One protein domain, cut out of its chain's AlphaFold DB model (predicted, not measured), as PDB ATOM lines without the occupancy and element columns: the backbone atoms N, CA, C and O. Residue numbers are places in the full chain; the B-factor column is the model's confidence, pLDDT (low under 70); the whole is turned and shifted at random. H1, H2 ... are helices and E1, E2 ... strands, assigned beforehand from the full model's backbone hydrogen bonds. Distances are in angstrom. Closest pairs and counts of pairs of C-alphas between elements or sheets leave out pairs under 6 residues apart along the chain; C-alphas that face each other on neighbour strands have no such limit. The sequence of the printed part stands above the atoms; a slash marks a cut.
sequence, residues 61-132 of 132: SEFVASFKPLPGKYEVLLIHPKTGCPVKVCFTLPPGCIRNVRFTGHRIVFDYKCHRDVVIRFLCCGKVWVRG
ATOM      1  N   SER A  61      -7.400  27.960 -50.129       96.19
ATOM      2  CA  SER A  61      -6.997  29.367 -50.205       96.19
ATOM      3  C   SER A  61      -6.985  29.892 -51.639       96.19
ATOM      4  O   SER A  61      -7.537  30.961 -51.889       96.19
ATOM      5  N   GLU A  62      -6.409  29.140 -52.581       95.62
ATOM      6  CA  GLU A  62      -6.399  29.511 -54.005       95.62
ATOM      7  C   GLU A  62      -7.813  29.549 -54.577       95.62
ATOM      8  O   GLU A  62      -8.159  30.475 -55.315       95.62
ATOM      9  N   PHE A  63      -8.651  28.584 -54.190       96.12
ATOM     10  CA  PHE A  63     -10.061  28.578 -54.552       96.12
ATOM     11  C   PHE A  63     -10.743  29.866 -54.093       96.12
ATOM     12  O   PHE A  63     -11.280  30.591 -54.917       96.12
ATOM     13  N   VAL A  64     -10.674  30.214 -52.806       96.19
ATOM     14  CA  VAL A  64     -11.353  31.416 -52.290       96.19
ATOM     15  C   VAL A  64     -10.802  32.709 -52.900       96.19
ATOM     16  O   VAL A  64     -11.570  33.640 -53.119       96.19
ATOM     17  N   ALA A  65      -9.506  32.765 -53.216       95.44
ATOM     18  CA  ALA A  65      -8.896  33.934 -53.847       95.44
ATOM     19  C   ALA A  65      -9.320  34.130 -55.315       95.44
ATOM     20  O   ALA A  65      -9.418  35.264 -55.778       95.44
ATOM     21  N   SER A  66      -9.555  33.041 -56.052       94.50
ATOM     22  CA  SER A  66      -9.872  33.079 -57.489       94.50
ATOM     23  C   SER A  66     -11.367  32.942 -57.798       94.50
ATOM     24  O   SER A  66     -11.813  33.317 -58.886       94.50
ATOM     25  N   PHE A  67     -12.154  32.412 -56.861       95.06
ATOM     26  CA  PHE A  67     -13.549  32.078 -57.093       95.06
ATOM     27  C   PHE A  67     -14.424  33.328 -57.179       95.06
ATOM     28  O   PHE A  67     -14.552  34.100 -56.229       95.06
ATOM     29  N   LYS A  68     -15.079  33.487 -58.329       94.94
ATOM     30  CA  LYS A  68     -16.101  34.508 -58.567       94.94
ATOM     31  C   LYS A  68     -17.469  33.848 -58.422       94.94
ATOM     32  O   LYS A  68     -17.877  33.119 -59.328       94.94
ATOM     33  N   PRO A  69     -18.155  34.031 -57.286       93.75
ATOM     34  CA  PRO A  69     -19.334  33.243 -57.006       93.75
ATOM     35  C   PRO A  69     -20.529  33.739 -57.828       93.75
ATOM     36  O   PRO A  69     -20.831  34.933 -57.847       93.75
ATOM     37  N   LEU A  70     -21.222  32.811 -58.481       95.19
ATOM     38  CA  LEU A  70     -22.487  33.043 -59.173       95.19
ATOM     39  C   LEU A  70     -23.538  32.054 -58.636       95.19
ATOM     40  O   LEU A  70     -23.186  31.047 -58.024       95.19
ATOM     41  N   PRO A  71     -24.840  32.315 -58.809       96.00
ATOM     42  CA  PRO A  71     -25.865  31.333 -58.475       96.00
ATOM     43  C   PRO A  71     -25.740  30.088 -59.360       96.00
ATOM     44  O   PRO A  71     -25.568  30.206 -60.573       96.00
ATOM     45  N   GLY A  72     -25.860  28.897 -58.775       95.81
ATOM     46  CA  GLY A  72     -25.779  27.649 -59.536       95.81
ATOM     47  C   GLY A  72     -25.234  26.465 -58.750       95.81
ATOM     48  O   GLY A  72     -24.936  26.560 -57.560       95.81
ATOM     49  N   LYS A  73     -25.124  25.324 -59.432       96.62
ATOM     50  CA  LYS A  73     -24.497  24.109 -58.901       96.62
ATOM     51  C   LYS A  73     -23.022  24.096 -59.284       96.62
ATOM     52  O   LYS A  73     -22.683  24.339 -60.438       96.62
ATOM     53  N   TYR A  74     -22.175  23.774 -58.320       96.31
ATOM     54  CA  TYR A  74     -20.730  23.718 -58.470       96.31
ATOM     55  C   TYR A  74     -20.216  22.335 -58.105       96.31
ATOM     56  O   TYR A  74     -20.669  21.729 -57.132       96.31
ATOM     57  N   GLU A  75     -19.231  21.873 -58.864       96.06
ATOM     58  CA  GLU A  75     -18.457  20.670 -58.592       96.06
ATOM     59  C   GLU A  75     -16.980  21.023 -58.737       96.06
ATOM     60  O   GLU A  75     -16.508  21.298 -59.834       96.06
ATOM     61  N   VAL A  76     -16.258  21.080 -57.621       95.12
ATOM     62  CA  VAL A  76     -14.858  21.521 -57.585       95.12
ATOM     63  C   VAL A  76     -13.982  20.464 -56.931       95.12
ATOM     64  O   VAL A  76     -14.407  19.771 -56.004       95.12
ATOM     65  N   LEU A  77     -12.741  20.354 -57.394       96.12
ATOM     66  CA  LEU A  77     -11.740  19.470 -56.811       96.12
ATOM     67  C   LEU A  77     -10.799  20.298 -55.930       96.12
ATOM     68  O   LEU A  77     -10.026  21.115 -56.431       96.12
ATOM     69  N   LEU A  78     -10.881  20.110 -54.613       96.75
ATOM     70  CA  LEU A  78     -10.110  20.877 -53.632       96.75
ATOM     71  C   LEU A  78      -9.153  19.974 -52.860       96.75
ATOM     72  O   LEU A  78      -9.483  18.834 -52.552       96.75
ATOM     73  N   ILE A  79      -7.989  20.488 -52.478       97.62
ATOM     74  CA  ILE A  79      -7.108  19.822 -51.514       97.62
ATOM     75  C   ILE A  79      -7.709  19.964 -50.113       97.62
ATOM     76  O   ILE A  79      -7.886  21.072 -49.604       97.62
ATOM     77  N   HIS A  80      -8.020  18.837 -49.471       97.88
ATOM     78  CA  HIS A  80      -8.610  18.812 -48.139       97.88
ATOM     79  C   HIS A  80      -7.596  19.320 -47.090       97.88
ATOM     80  O   HIS A  80      -6.550  18.698 -46.894       97.88
ATOM     81  N   PRO A  81      -7.896  20.393 -46.330       97.19
ATOM     82  CA  PRO A  81      -6.904  21.115 -45.523       97.19
ATOM     83  C   PRO A  81      -6.336  20.315 -44.342       97.19
ATOM     84  O   PRO A  81      -5.342  20.720 -43.749       97.19
ATOM     85  N   LYS A  82      -6.977  19.203 -43.955       96.25
ATOM     86  CA  LYS A  82      -6.496  18.325 -42.872       96.25
ATOM     87  C   LYS A  82      -5.757  17.085 -43.349       96.25
ATOM     88  O   LYS A  82      -4.916  16.588 -42.618       96.25
ATOM     89  N   THR A  83      -6.103  16.564 -44.522       97.19
ATOM     90  CA  THR A  83      -5.566  15.282 -45.006       97.19
ATOM     91  C   THR A  83      -4.574  15.480 -46.145       97.19
ATOM     92  O   THR A  83      -3.829  14.564 -46.453       97.19
ATOM     93  N   GLY A  84      -4.566  16.653 -46.790       96.75
ATOM     94  CA  GLY A  84      -3.750  16.922 -47.974       96.75
ATOM     95  C   GLY A  84      -4.233  16.198 -49.235       96.75
ATOM     96  O   GLY A  84      -3.665  16.393 -50.303       96.75
ATOM     97  N   CYS A  85      -5.287  15.384 -49.145       96.94
ATOM     98  CA  CYS A  85      -5.801  14.626 -50.276       96.94
ATOM     99  C   CYS A  85      -6.791  15.461 -51.102       96.94
ATOM    100  O   CYS A  85      -7.577  16.220 -50.523       96.94
ATOM    101  N   PRO A  86      -6.824  15.292 -52.434       97.19
ATOM    102  CA  PRO A  86      -7.886  15.840 -53.266       97.19
ATOM    103  C   PRO A  86      -9.256  15.298 -52.850       97.19
ATOM    104  O   PRO A  86      -9.430  14.093 -52.669       97.19
ATOM    105  N   VAL A  87     -10.238  16.183 -52.733       96.81
ATOM    106  CA  VAL A  87     -11.628  15.840 -52.452       96.81
ATOM    107  C   VAL A  87     -12.552  16.599 -53.391       96.81
ATOM    108  O   VAL A  87     -12.395  17.798 -53.632       96.81
ATOM    109  N   LYS A  88     -13.529  15.876 -53.931       96.56
ATOM    110  CA  LYS A  88     -14.570  16.443 -54.776       96.56
ATOM    111  C   LYS A  88     -15.649  17.065 -53.900       96.56
ATOM    112  O   LYS A  88     -16.199  16.392 -53.029       96.56
ATOM    113  N   VAL A  89     -15.942  18.339 -54.120       96.94
ATOM    114  CA  VAL A  89     -16.932  19.094 -53.351       96.94
ATOM    115  C   VAL A  89     -18.034  19.564 -54.285       96.94
ATOM    116  O   VAL A  89     -17.791  20.348 -55.199       96.94
ATOM    117  N   CYS A  90     -19.252  19.093 -54.028       96.69
ATOM    118  CA  CYS A  90     -20.454  19.503 -54.742       96.69
ATOM    119  C   CYS A  90     -21.299  20.399 -53.834       96.69
ATOM    120  O   CYS A  90     -21.615  20.010 -52.707       96.69
ATOM    121  N   PHE A  91     -21.669  21.587 -54.301       97.38
ATOM    122  CA  PHE A  91     -22.517  22.510 -53.544       97.38
ATOM    123  C   PHE A  91     -23.352  23.379 -54.484       97.38
ATOM    124  O   PHE A  91     -23.047  23.510 -55.666       97.38
ATOM    125  N   THR A  92     -24.412  23.978 -53.949       96.62
ATOM    126  CA  THR A  92     -25.290  24.880 -54.699       96.62
ATOM    127  C   THR A  92     -25.256  26.251 -54.048       96.62
ATOM    128  O   THR A  92     -25.450  26.363 -52.838       96.62
ATOM    129  N   LEU A  93     -25.024  27.283 -54.848       96.75
ATOM    130  CA  LEU A  93     -25.139  28.672 -54.439       96.75
ATOM    131  C   LEU A  93     -26.533  29.190 -54.813       96.75
ATOM    132  O   LEU A  93     -26.873  29.180 -56.002       96.75
ATOM    133  N   PRO A  94     -27.362  29.609 -53.837       95.81
ATOM    134  CA  PRO A  94     -28.660  30.198 -54.133       95.81
ATOM    135  C   PRO A  94     -28.509  31.531 -54.886       95.81
ATOM    136  O   PRO A  94     -27.449  32.169 -54.821       95.81
ATOM    137  N   PRO A  95     -29.569  31.978 -55.587       95.06
ATOM    138  CA  PRO A  95     -29.626  33.337 -56.108       95.06
ATOM    139  C   PRO A  95     -29.501  34.351 -54.966       95.06
ATOM    140  O   PRO A  95     -29.943  34.098 -53.849       95.06
ATOM    141  N   GLY A  96     -28.888  35.500 -55.248       93.38
ATOM    142  CA  GLY A  96     -28.737  36.588 -54.285       93.38
ATOM    143  C   GLY A  96     -27.357  37.236 -54.317       93.38
ATOM    144  O   GLY A  96     -26.469  36.838 -55.067       93.38
ATOM    145  N   CYS A  97     -27.189  38.262 -53.485       91.94
ATOM    146  CA  CYS A  97     -25.928  38.986 -53.365       91.94
ATOM    147  C   CYS A  97     -25.071  38.372 -52.256       91.94
ATOM    148  O   CYS A  97     -25.392  38.495 -51.066       91.94
ATOM    149  N   ILE A  98     -23.964  37.750 -52.656       95.31
ATOM    150  CA  ILE A  98     -22.916  37.315 -51.733       95.31
ATOM    151  C   ILE A  98     -22.148  38.549 -51.286       95.31
ATOM    152  O   ILE A  98     -21.643  39.320 -52.102       95.31
ATOM    153  N   ARG A  99     -22.069  38.739 -49.975       95.81
ATOM    154  CA  ARG A  99     -21.328  39.834 -49.358       95.81
ATOM    155  C   ARG A  99     -19.840  39.522 -49.306       95.81
ATOM    156  O   ARG A  99     -19.019  40.413 -49.503       95.81
ATOM    157  N   ASN A 100     -19.498  38.284 -48.956       96.19
ATOM    158  CA  ASN A 100     -18.114  37.869 -48.780       96.19
ATOM    159  C   ASN A 100     -17.976  36.341 -48.889       96.19
ATOM    160  O   ASN A 100     -18.890  35.600 -48.530       96.19
ATOM    161  N   VAL A 101     -16.807  35.876 -49.321       97.19
ATOM    162  CA  VAL A 101     -16.403  34.468 -49.264       97.19
ATOM    163  C   VAL A 101     -15.211  34.371 -48.327       97.19
ATOM    164  O   VAL A 101     -14.173  34.985 -48.559       97.19
ATOM    165  N   ARG A 102     -15.352  33.618 -47.235       96.94
ATOM    166  CA  ARG A 102     -14.313  33.524 -46.201       96.94
ATOM    167  C   ARG A 102     -13.848  32.095 -46.022       96.94
ATOM    168  O   ARG A 102     -14.659  31.176 -45.924       96.94
ATOM    169  N   PHE A 103     -12.541  31.931 -45.875       97.25
ATOM    170  CA  PHE A 103     -11.928  30.683 -45.442       97.25
ATOM    171  C   PHE A 103     -11.473  30.794 -43.984       97.25
ATOM    172  O   PHE A 103     -10.846  31.774 -43.587       97.25
ATOM    173  N   THR A 104     -11.783  29.790 -43.163       94.19
ATOM    174  CA  THR A 104     -11.327  29.715 -41.765       94.19
ATOM    175  C   THR A 104     -10.793  28.322 -41.458       94.19
ATOM    176  O   THR A 104     -11.461  27.528 -40.795       94.19
ATOM    177  N   GLY A 105      -9.598  28.011 -41.965       93.88
ATOM    178  CA  GLY A 105      -8.820  26.795 -41.684       93.88
ATOM    179  C   GLY A 105      -9.431  25.481 -42.192       93.88
ATOM    180  O   GLY A 105      -8.804  24.752 -42.944       93.88
ATOM    181  N   HIS A 106     -10.653  25.155 -41.776       95.81
ATOM    182  CA  HIS A 106     -11.369  23.922 -42.112       95.81
ATOM    183  C   HIS A 106     -12.814  24.178 -42.570       95.81
ATOM    184  O   HIS A 106     -13.613  23.248 -42.641       95.81
ATOM    185  N   ARG A 107     -13.182  25.429 -42.870       97.50
ATOM    186  CA  ARG A 107     -14.495  25.759 -43.437       97.50
ATOM    187  C   ARG A 107     -14.429  26.922 -44.418       97.50
ATOM    188  O   ARG A 107     -13.648  27.849 -44.202       97.50
ATOM    189  N   ILE A 108     -15.274  26.874 -45.441       98.25
ATOM    190  CA  ILE A 108     -15.563  27.971 -46.368       98.25
ATOM    191  C   ILE A 108     -16.978  28.456 -46.057       98.25
ATOM    192  O   ILE A 108     -17.880  27.636 -45.866       98.25
ATOM    193  N   VAL A 109     -17.161  29.769 -45.974       98.12
ATOM    194  CA  VAL A 109     -18.457  30.404 -45.726       98.12
ATOM    195  C   VAL A 109     -18.739  31.394 -46.846       98.12
ATOM    196  O   VAL A 109     -17.947  32.315 -47.061       98.12
ATOM    197  N   PHE A 110     -19.863  31.204 -47.529       97.94
ATOM    198  CA  PHE A 110     -20.446  32.170 -48.453       97.94
ATOM    199  C   PHE A 110     -21.486  32.980 -47.674       97.94
ATOM    200  O   PHE A 110     -22.567  32.472 -47.390       97.94
ATOM    201  N   ASP A 111     -21.110  34.197 -47.279       97.06
ATOM    202  CA  ASP A 111     -21.929  35.127 -46.489       97.06
ATOM    203  C   ASP A 111     -22.941  35.809 -47.420       97.06
ATOM    204  O   ASP A 111     -22.548  36.557 -48.325       97.06
ATOM    205  N   TYR A 112     -24.230  35.520 -47.234       96.38
ATOM    206  CA  TYR A 112     -25.311  36.096 -48.036       96.38
ATOM    207  C   TYR A 112     -26.031  37.203 -47.267       96.38
ATOM    208  O   TYR A 112     -26.384  37.054 -46.103       96.38
ATOM    209  N   LYS A 113     -26.355  38.310 -47.949       93.25
ATOM    210  CA  LYS A 113     -27.064  39.428 -47.298       93.25
ATOM    211  C   LYS A 113     -28.508  39.080 -46.903       93.25
ATOM    212  O   LYS A 113     -28.973  39.520 -45.857       93.25
ATOM    213  N   CYS A 114     -29.219  38.346 -47.761       89.88
ATOM    214  CA  CYS A 114     -30.667  38.108 -47.640       89.88
ATOM    215  C   CYS A 114     -31.046  36.620 -47.585       89.88
ATOM    216  O   CYS A 114     -32.224  36.288 -47.483       89.88
ATOM    217  N   HIS A 115     -30.063  35.725 -47.683       90.56
ATOM    218  CA  HIS A 115     -30.255  34.276 -47.679       90.56
ATOM    219  C   HIS A 115     -29.439  33.649 -46.552       90.56
ATOM    220  O   HIS A 115     -28.634  34.315 -45.907       90.56
ATOM    221  N   ARG A 116     -29.664  32.358 -46.300       94.12
ATOM    222  CA  ARG A 116     -28.819  31.597 -45.381       94.12
ATOM    223  C   ARG A 116     -27.427  31.434 -45.984       94.12
ATOM    224  O   ARG A 116     -27.296  31.214 -47.186       94.12
ATOM    225  N   ASP A 117     -26.413  31.503 -45.131       96.38
ATOM    226  CA  ASP A 117     -25.037  31.247 -45.539       96.38
ATOM    227  C   ASP A 117     -24.876  29.814 -46.039       96.38
ATOM    228  O   ASP A 117     -25.325  28.859 -45.393       96.38
ATOM    229  N   VAL A 118     -24.140  29.663 -47.138       98.00
ATOM    230  CA  VAL A 118     -23.677  28.349 -47.580       98.00
ATOM    231  C   VAL A 118     -22.347  28.064 -46.894       98.00
ATOM    232  O   VAL A 118     -21.398  28.845 -46.977       98.00
ATOM    233  N   VAL A 119     -22.269  26.941 -46.185       98.25
ATOM    234  CA  VAL A 119     -21.103  26.550 -45.391       98.25
ATOM    235  C   VAL A 119     -20.597  25.198 -45.862       98.25
ATOM    236  O   VAL A 119     -21.300  24.192 -45.770       98.25
ATOM    237  N   ILE A 120     -19.336  25.161 -46.278       98.44
ATOM    238  CA  ILE A 120     -18.606  23.931 -46.584       98.44
ATOM    239  C   ILE A 120     -17.645  23.676 -45.426       98.44
ATOM    240  O   ILE A 120     -16.821  24.532 -45.106       98.44
ATOM    241  N   ARG A 121     -17.737  22.515 -44.776       98.25
ATOM    242  CA  ARG A 121     -16.845  22.097 -43.685       98.25
ATOM    243  C   ARG A 121     -16.031  20.878 -44.092       98.25
ATOM    244  O   ARG A 121     -16.582  19.885 -44.553       98.25
ATOM    245  N   PHE A 122     -14.734  20.945 -43.831       98.06
ATOM    246  CA  PHE A 122     -13.773  19.863 -43.998       98.06
ATOM    247  C   PHE A 122     -13.574  19.172 -42.646       98.06
ATOM    248  O   PHE A 122     -13.056  19.775 -41.699       98.06
ATOM    249  N   LEU A 123     -14.043  17.933 -42.522       97.44
ATOM    250  CA  LEU A 123     -13.989  17.158 -41.281       97.44
ATOM    251  C   LEU A 123     -12.647  16.426 -41.163       97.44
ATOM    252  O   LEU A 123     -12.052  16.031 -42.159       97.44
ATOM    253  N   CYS A 124     -12.177  16.168 -39.941       95.75
ATOM    254  CA  CYS A 124     -10.876  15.518 -39.724       95.75
ATOM    255  C   CYS A 124     -10.753  14.123 -40.368       95.75
ATOM    256  O   CYS A 124      -9.646  13.695 -40.665       95.75
ATOM    257  N   CYS A 125     -11.868  13.435 -40.628       94.25
ATOM    258  CA  CYS A 125     -11.898  12.131 -41.298       94.25
ATOM    259  C   CYS A 125     -11.817  12.203 -42.837       94.25
ATOM    260  O   CYS A 125     -12.099  11.211 -43.501       94.25
ATOM    261  N   GLY A 126     -11.503  13.368 -43.418       93.94
ATOM    262  CA  GLY A 126     -11.436  13.566 -44.873       93.94
ATOM    263  C   GLY A 126     -12.797  13.754 -45.550       93.94
ATOM    264  O   GLY A 126     -12.865  13.947 -46.762       93.94
ATOM    265  N   LYS A 127     -13.892  13.711 -44.782       96.56
ATOM    266  CA  LYS A 127     -15.250  13.949 -45.284       96.56
ATOM    267  C   LYS A 127     -15.535  15.441 -45.406       96.56
ATOM    268  O   LYS A 127     -15.080  16.248 -44.594       96.56
ATOM    269  N   VAL A 128     -16.380  15.783 -46.369       98.19
ATOM    270  CA  VAL A 128     -16.873  17.146 -46.570       98.19
ATOM    271  C   VAL A 128     -18.350  17.200 -46.221       98.19
ATOM    272  O   VAL A 128     -19.128  16.338 -46.622       98.19
ATOM    273  N   TRP A 129     -18.729  18.207 -45.447       98.19
ATOM    274  CA  TRP A 129     -20.112  18.486 -45.088       98.19
ATOM    275  C   TRP A 129     -20.522  19.831 -45.672       98.19
ATOM    276  O   TRP A 129     -19.797  20.815 -45.528       98.19
ATOM    277  N   VAL A 130     -21.683  19.875 -46.314       98.00
ATOM    278  CA  VAL A 130     -22.215  21.076 -46.956       98.00
ATOM    279  C   VAL A 130     -23.569  21.398 -46.338       98.00
ATOM    280  O   VAL A 130     -24.411  20.515 -46.186       98.00
ATOM    281  N   ARG A 131     -23.774  22.667 -45.988       97.12
ATOM    282  CA  ARG A 131     -25.062  23.221 -45.561       97.12
ATOM    283  C   ARG A 131     -25.378  24.449 -46.399       97.12
ATOM    284  O   ARG A 131     -24.505  25.298 -46.544       97.12
ATOM    285  N   GLY A 132     -26.607  24.536 -46.894       88.94
ATOM    286  CA  GLY A 132     -27.187  25.703 -47.564       88.94
ATOM    287  C   GLY A 132     -28.591  25.986 -47.053       88.94
ATOM    288  O   GLY A 132     -29.092  25.178 -46.231       88.94
TER     289      GLY A 132
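AT A GLANCE: This is residues 61 to 132 of the 132 residues of an uncharacterized protein of Gemmataceae bacterium (UniProt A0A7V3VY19). A small, partly covered sandwich: the hairpin E1 and E2 faces part of the four-stranded sheet E3 E4 E5 E6, and the short helix H1 packs beside that hairpin over the same face, toward E3. The printed part has 72 residues, with one named helix followed by six named strands. The larger sheet is antiparallel in the order E3, E4, E5, E6. The class is mostly strand. The whole is compact, with a radius of gyration of the C-alphas of 11.7 A, and elongated, spanning 34 by 21 by 21 A.

IN THESE COORDINATES: H1, residues 61 to 66, begins at C-alpha 61 (-6.997, 29.367, -50.205). E1, residues 72 to 79, is 21.8 A long, and E2, residues 86 to 93, is 21.5 A. E3 is residues 98 to 103, E4 107 to 112 and E5 118 to 122. E6, residues 128 to 131, ends at C-alpha 131 (-25.062, 23.221, -45.561).

HOW THE PARTS SIT: E3 to E6 form a meander, each strand the antiparallel neighbour of the one before; N 102 and O 109 are 2.9 A apart, N 108 and O 120 2.8 A, N 121 and O 129 2.8 A. In the hairpin E1 and E2, N 74 and O 91 are 2.8 A apart. The two sheets form a sandwich, two sheets face to face, with best planes 4 degrees apart. The closest C-alphas of E2 and E6, Phe 91 and Val 130, are 6.7 A apart. H1 is on the larger sheet at a height over the sheet of 8.3 A. Its closest C-alpha to E3 is Val 64, 6.6 A from that of Val 101. Every O i to N i+4 pair of H1 is within hydrogen-bond range.

THE WHOLE: The farthest C-alphas, Cys 85 and Cys 114, are 34.3 A apart. The printed part has no cut and no long link, and no printed residue is under 70 in pLDDT.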